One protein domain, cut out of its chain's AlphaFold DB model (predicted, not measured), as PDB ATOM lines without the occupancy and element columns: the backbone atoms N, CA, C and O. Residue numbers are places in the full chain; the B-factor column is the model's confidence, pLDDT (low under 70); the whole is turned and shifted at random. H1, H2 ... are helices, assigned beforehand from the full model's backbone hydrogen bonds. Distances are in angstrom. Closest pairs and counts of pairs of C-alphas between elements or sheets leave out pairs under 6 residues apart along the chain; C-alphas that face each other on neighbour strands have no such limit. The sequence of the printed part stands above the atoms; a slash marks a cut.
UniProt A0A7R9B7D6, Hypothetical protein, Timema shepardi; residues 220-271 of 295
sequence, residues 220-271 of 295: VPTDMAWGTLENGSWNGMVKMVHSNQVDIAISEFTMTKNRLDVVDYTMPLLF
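AT A GLANCE: This is residues 220 to 271 of the 295 residues of the protein "Hypothetical protein" of Timema shepardi (UniProt A0A7R9B7D6). This is a compact fold with little regular structure, made mostly of loops wound around two short helices, H1 and H2, that sit near each other. A looping stretch leads into H1, a long link goes round from H1 to H2, and the last residues lie at the far end from the turn at Asn 231. The printed part has 52 residues with two named helices, H1 then H2, and no named strand; its class is all helix, with 11 residues in named elements. It is compact, with a radius of gyration of the C-alphas of 10.5 A, and spans 28 by 22 by 17 A.

IN THESE COORDINATES: H1, residues 236 to 242, is 10.2 A long and begins at C-alpha 236 (124.806, 111.210, 190.373). H2, residues 257 to 260, ends at C-alpha 260 (117.748, 115.511, 177.519).

HOW THE PARTS SIT: H1 and H2 are close but not clearly touching: their closest C-alphas, those of Val 238 and Arg 259, are 7.6 A apart. Before H1, residues 229 to 230 pair antiparallel with 233 to 234. In H1 every O i to N i+4 pair is within hydrogen-bond range; H2 is too short for one.

THE WHOLE: The C-alphas of Asn 231 and Leu 269 are the farthest apart, at 30.5 A. The link from H1 to H2 is long, 14 residues. The printed part has no cut, and no printed residue is under 70 in pLDDT.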
ATOM      1  N   VAL A 220     120.018 104.642 196.092       80.00
ATOM      2  CA  VAL A 220     120.498 106.023 196.238       80.00
ATOM      3  C   VAL A 220     121.892 106.139 195.600       80.00
ATOM      4  O   VAL A 220     122.701 105.223 195.785       80.00
ATOM      5  N   PRO A 221     122.205 107.220 194.860       82.94
ATOM      6  CA  PRO A 221     123.543 107.453 194.314       82.94
ATOM      7  C   PRO A 221     124.610 107.524 195.406       82.94
ATOM      8  O   PRO A 221     124.426 108.170 196.438       82.94
ATOM      9  N   THR A 222     125.757 106.887 195.162       82.25
ATOM     10  CA  THR A 222     126.869 106.831 196.125       82.25
ATOM     11  C   THR A 222     127.526 108.188 196.363       82.25
ATOM     12  O   THR A 222     128.026 108.434 197.453       82.25
ATOM     13  N   ASP A 223     127.518 109.066 195.361       81.38
ATOM     14  CA  ASP A 223     128.041 110.437 195.432       81.38
ATOM     15  C   ASP A 223     126.991 111.458 195.915       81.38
ATOM     16  O   ASP A 223     127.296 112.641 196.038       81.38
ATOM     17  N   MET A 224     125.761 111.008 196.204       82.31
ATOM     18  CA  MET A 224     124.613 111.839 196.590       82.31
ATOM     19  C   MET A 224     124.296 112.989 195.615       82.31
ATOM     20  O   MET A 224     123.587 113.929 195.980       82.31
ATOM     21  N   ALA A 225     124.779 112.914 194.373       84.12
ATOM     22  CA  ALA A 225     124.575 113.953 193.375       84.12
ATOM     23  C   ALA A 225     123.330 113.681 192.520       84.12
ATOM     24  O   ALA A 225     122.917 112.540 192.301       84.12
ATOM     25  N   TRP A 226     122.721 114.745 191.997       85.31
ATOM     26  CA  TRP A 226     121.565 114.616 191.103       85.31
ATOM     27  C   TRP A 226     122.007 114.276 189.682       85.31
ATOM     28  O   TRP A 226     121.397 113.444 189.021       85.31
ATOM     29  N   GLY A 227     123.107 114.872 189.233       85.56
ATOM     30  CA  GLY A 227     123.676 114.638 187.917       85.56
ATOM     31  C   GLY A 227     124.135 115.934 187.285       85.56
ATOM     32  O   GLY A 227     123.340 116.668 186.690       85.56
ATOM     33  N   THR A 228     125.423 116.198 187.436       86.94
ATOM     34  CA  THR A 228     126.158 117.298 186.820       86.94
ATOM     35  C   THR A 228     127.131 116.704 185.808       86.94
ATOM     36  O   THR A 228     127.675 115.617 186.020       86.94
ATOM     37  N   LEU A 229     127.319 117.399 184.687       87.50
ATOM     38  CA  LEU A 229     128.319 117.033 183.695       87.50
ATOM     39  C   LEU A 229     129.666 117.612 184.130       87.50
ATOM     40  O   LEU A 229     129.871 118.823 184.069       87.50
ATOM     41  N   GLU A 230     130.577 116.749 184.560       85.19
ATOM     42  CA  GLU A 230     131.913 117.133 185.010       85.19
ATOM     43  C   GLU A 230     132.951 116.388 184.170       85.19
ATOM     44  O   GLU A 230     132.912 115.165 184.045       85.19
ATOM     45  N   ASN A 231     133.876 117.127 183.550       82.44
ATOM     46  CA  ASN A 231     134.946 116.566 182.715       82.44
ATOM     47  C   ASN A 231     134.446 115.587 181.628       82.44
ATOM     48  O   ASN A 231     135.078 114.569 181.351       82.44
ATOM     49  N   GLY A 232     133.288 115.884 181.025       85.56
ATOM     50  CA  GLY A 232     132.691 115.075 179.956       85.56
ATOM     51  C   GLY A 232     131.987 113.795 180.419       85.56
ATOM     52  O   GLY A 232     131.551 113.016 179.579       85.56
ATOM     53  N   SER A 233     131.854 113.560 181.728       88.25
ATOM     54  CA  SER A 233     131.106 112.428 182.284       88.25
ATOM     55  C   SER A 233     130.024 112.891 183.254       88.25
ATOM     56  O   SER A 233     130.222 113.813 184.042       88.25
ATOM     57  N   TRP A 234     128.869 112.230 183.217       92.25
ATOM     58  CA  TRP A 234     127.803 112.465 184.188       92.25
ATOM     59  C   TRP A 234     128.133 111.812 185.532       92.25
ATOM     60  O   TRP A 234     128.690 110.709 185.571       92.25
ATOM     61  N   ASN A 235     127.750 112.468 186.627       90.88
ATOM     62  CA  ASN A 235     127.728 111.903 187.980       90.88
ATOM     63  C   ASN A 235     126.282 111.665 188.473       90.88
ATOM     64  O   ASN A 235     125.324 111.833 187.709       90.88
ATOM     65  N   GLY A 236     126.112 111.227 189.720       90.44
ATOM     66  CA  GLY A 236     124.806 111.210 190.373       90.44
ATOM     67  C   GLY A 236     123.750 110.298 189.754       90.44
ATOM     68  O   GLY A 236     124.042 109.294 189.098       90.44
ATOM     69  N   MET A 237     122.486 110.665 189.961       88.81
ATOM     70  CA  MET A 237     121.338 109.917 189.442       88.81
ATOM     71  C   MET A 237     121.283 109.894 187.909       88.81
ATOM     72  O   MET A 237     120.988 108.840 187.351       88.81
ATOM     73  N   VAL A 238     121.642 110.987 187.218       91.12
ATOM     74  CA  VAL A 238     121.718 110.998 185.738       91.12
ATOM     75  C   VAL A 238     122.712 109.947 185.235       91.12
ATOM     76  O   VAL A 238     122.391 109.193 184.320       91.12
ATOM     77  N   LYS A 239     123.885 109.814 185.875       92.44
ATOM     78  CA  LYS A 239     124.837 108.741 185.547       92.44
ATOM     79  C   LYS A 239     124.229 107.363 185.752       92.44
ATOM     80  O   LYS A 239     124.456 106.478 184.931       92.44
ATOM     81  N   MET A 240     123.517 107.146 186.856       92.19
ATOM     82  CA  MET A 240     122.942 105.835 187.167       92.19
ATOM     83  C   MET A 240     121.900 105.405 186.135       92.19
ATOM     84  O   MET A 240     121.911 104.236 185.763       92.19
ATOM     85  N   VAL A 241     121.075 106.331 185.636       92.25
ATOM     86  CA  VAL A 241     120.126 106.056 184.543       92.25
ATOM     87  C   VAL A 241     120.880 105.808 183.237       92.25
ATOM     88  O   VAL A 241     120.762 104.738 182.654       92.25
ATOM     89  N   HIS A 242     121.756 106.732 182.828       91.75
ATOM     90  CA  HIS A 242     122.511 106.626 181.573       91.75
ATOM     91  C   HIS A 242     123.416 105.375 181.500       91.75
ATOM     92  O   HIS A 242     123.694 104.858 180.424       91.75
ATOM     93  N   SER A 243     123.889 104.868 182.646       91.12
ATOM     94  CA  SER A 243     124.695 103.638 182.733       91.12
ATOM     95  C   SER A 243     123.884 102.369 183.030       91.12
ATOM     96  O   SER A 243     124.484 101.351 183.376       91.12
ATOM     97  N   ASN A 244     122.551 102.415 182.905       91.88
ATOM     98  CA  ASN A 244     121.628 101.295 183.146       91.88
ATOM     99  C   ASN A 244     121.786 100.642 184.533       91.88
ATOM    100  O   ASN A 244     121.614  99.435 184.699       91.88
ATOM    101  N   GLN A 245     122.153 101.425 185.551       90.75
ATOM    102  CA  GLN A 245     122.204 100.952 186.940       90.75
ATOM    103  C   GLN A 245     120.855 101.058 187.654       90.75
ATOM    104  O   GLN A 245     120.683 100.425 188.699       90.75
ATOM    105  N   VAL A 246     119.961 101.901 187.142       90.50
ATOM    106  CA  VAL A 246     118.562 102.048 187.556       90.50
ATOM    107  C   VAL A 246     117.719 102.315 186.317       90.50
ATOM    108  O   VAL A 246     118.197 102.963 185.388       90.50
ATOM    109  N   ASP A 247     116.473 101.853 186.331       88.75
ATOM    110  CA  ASP A 247     115.553 102.026 185.201       88.75
ATOM    111  C   ASP A 247     114.854 103.394 185.227       88.75
ATOM    112  O   ASP A 247     114.540 103.961 184.186       88.75
ATOM    113  N   ILE A 248     114.609 103.941 186.426       86.62
ATOM    114  CA  ILE A 248     113.907 105.214 186.636       86.62
ATOM    115  C   ILE A 248     114.597 105.986 187.765       86.62
ATOM    116  O   ILE A 248     114.889 105.424 188.824       86.62
ATOM    117  N   ALA A 249     114.819 107.286 187.566       86.50
ATOM    118  CA  ALA A 249     115.227 108.207 188.624       86.50
ATOM    119  C   ALA A 249     114.096 109.191 188.940       86.50
ATOM    120  O   ALA A 249     113.553 109.831 188.043       86.50
ATOM    121  N   ILE A 250     113.771 109.341 190.226       82.31
ATOM    122  CA  ILE A 250     112.722 110.248 190.707       82.31
ATOM    123  C   ILE A 250     113.356 111.250 191.670       82.31
ATOM    124  O   ILE A 250     113.909 110.871 192.702       82.31
ATOM    125  N   SER A 251     113.295 112.531 191.315       80.56
ATOM    126  CA  SER A 251     113.728 113.656 192.149       80.56
ATOM    127  C   SER A 251     113.207 114.974 191.565       80.56
ATOM    128  O   SER A 251     112.556 114.973 190.520       80.56
ATOM    129  N   GLU A 252     113.538 116.102 192.190       76.94
ATOM    130  CA  GLU A 252     113.291 117.446 191.652       76.94
ATOM    131  C   GLU A 252     114.270 117.773 190.508       76.94
ATOM    132  O   GLU A 252     115.124 118.658 190.597       76.94
ATOM    133  N   PHE A 253     114.188 117.028 189.406       81.19
ATOM    134  CA  PHE A 253     115.011 117.307 188.237       81.19
ATOM    135  C   PHE A 253     114.493 118.525 187.482       81.19
ATOM    136  O   PHE A 253     113.407 118.512 186.911       81.19
ATOM    137  N   THR A 254     115.338 119.543 187.352       83.12
ATOM    138  CA  THR A 254     115.175 120.515 186.272       83.12
ATOM    139  C   THR A 254     115.479 119.831 184.942       83.12
ATOM    140  O   THR A 254     116.576 119.281 184.763       83.12
ATOM    141  N   MET A 255     114.515 119.882 184.024       84.31
ATOM    142  CA  MET A 255     114.687 119.462 182.636       84.31
ATOM    143  C   MET A 255     115.606 120.467 181.944       84.31
ATOM    144  O   MET A 255     115.263 121.638 181.793       84.31
ATOM    145  N   THR A 256     116.802 120.030 181.562       84.56
ATOM    146  CA  THR A 256     117.772 120.862 180.842       84.56
ATOM    147  C   THR A 256     118.163 120.180 179.544       84.56
ATOM    148  O   THR A 256     118.176 118.952 179.466       84.56
ATOM    149  N   LYS A 257     118.530 120.974 178.531       87.31
ATOM    150  CA  LYS A 257     118.955 120.454 177.224       87.31
ATOM    151  C   LYS A 257     120.069 119.408 177.351       87.31
ATOM    152  O   LYS A 257     119.939 118.317 176.826       87.31
ATOM    153  N   ASN A 258     121.100 119.699 178.146       86.81
ATOM    154  CA  ASN A 258     122.230 118.784 178.317       86.81
ATOM    155  C   ASN A 258     121.814 117.424 178.907       86.81
ATOM    156  O   ASN A 258     122.438 116.417 178.599       86.81
ATOM    157  N   ARG A 259     120.792 117.380 179.777       89.75
ATOM    158  CA  ARG A 259     120.296 116.115 180.343       89.75
ATOM    159  C   ARG A 259     119.391 115.371 179.362       89.75
ATOM    160  O   ARG A 259     119.495 114.155 179.296       89.75
ATOM    161  N   LEU A 260     118.576 116.091 178.587       90.06
ATOM    162  CA  LEU A 260     117.748 115.511 177.519       90.06
ATOM    163  C   LEU A 260     118.575 114.755 176.472       90.06
ATOM    164  O   LEU A 260     118.088 113.793 175.898       90.06
ATOM    165  N   ASP A 261     119.833 115.147 176.257       90.75
ATOM    166  CA  ASP A 261     120.723 114.449 175.321       90.75
ATOM    167  C   ASP A 261     121.134 113.037 175.802       90.75
ATOM    168  O   ASP A 261     121.646 112.250 175.008       90.75
ATOM    169  N   VAL A 262     120.966 112.712 177.093       90.69
ATOM    170  CA  VAL A 262     121.431 111.440 177.687       90.69
ATOM    171  C   VAL A 262     120.366 110.656 178.451       90.69
ATOM    172  O   VAL A 262     120.584 109.477 178.731       90.69
ATOM    173  N   VAL A 263     119.252 111.287 178.826       90.88
ATOM    174  CA  VAL A 263     118.119 110.647 179.506       90.88
ATOM    175  C   VAL A 263     116.800 111.250 179.028       90.88
ATOM    176  O   VAL A 263     116.690 112.463 178.846       90.88
ATOM    177  N   ASP A 264     115.782 110.405 178.896       92.62
ATOM    178  CA  ASP A 264     114.423 110.839 178.586       92.62
ATOM    179  C   ASP A 264     113.678 111.270 179.855       92.62
ATOM    180  O   ASP A 264     113.870 110.720 180.944       92.62
ATOM    181  N   TYR A 265     112.790 112.253 179.710       89.38
ATOM    182  CA  TYR A 265     111.912 112.722 180.778       89.38
ATOM    183  C   TYR A 265     110.464 112.336 180.492       89.38
ATOM    184  O   TYR A 265     110.016 112.331 179.347       89.38
ATOM    185  N   THR A 266     109.700 112.085 181.551       85.31
ATOM    186  CA  THR A 266     108.239 112.042 181.465       85.31
ATOM    187  C   THR A 266     107.661 113.459 181.464       85.31
ATOM    188  O   THR A 266     108.383 114.446 181.618       85.31
ATOM    189  N   MET A 267     106.336 113.569 181.345       81.69
ATOM    190  CA  MET A 267     105.631 114.836 181.544       81.69
ATOM    191  C   MET A 267     106.004 115.452 182.911       81.69
ATOM    192  O   MET A 267     106.042 114.718 183.907       81.69
ATOM    193  N   PRO A 268     106.309 116.764 182.982       80.50
ATOM    194  CA  PRO A 268     106.688 117.412 184.230       80.50
ATOM    195  C   PRO A 268     105.531 117.371 185.229       80.50
ATOM    196  O   PRO A 268     104.399 117.710 184.899       80.50
ATOM    197  N   LEU A 269     105.832 116.976 186.466       72.12
ATOM    198  CA  LEU A 269     104.851 116.962 187.554       72.12
ATOM    199  C   LEU A 269     104.722 118.326 188.246       72.12
ATOM    200  O   LEU A 269     103.714 118.596 188.886       72.12
ATOM    201  N   LEU A 270     105.747 119.180 188.134       72.50
ATOM    202  CA  LEU A 270     105.805 120.503 188.751       72.50
ATOM    203  C   LEU A 270     106.434 121.504 187.778       72.50
ATOM    204  O   LEU A 270     107.507 121.251 187.227       72.50
ATOM    205  N   PHE A 271     105.799 122.663 187.616       72.88
ATOM    206  CA  PHE A 271     106.366 123.802 186.898       72.88
ATOM    207  C   PHE A 271     106.969 124.775 187.909       72.88
ATOM    208  O   PHE A 271     106.266 125.302 188.770       72.88
TER     209      PHE A 271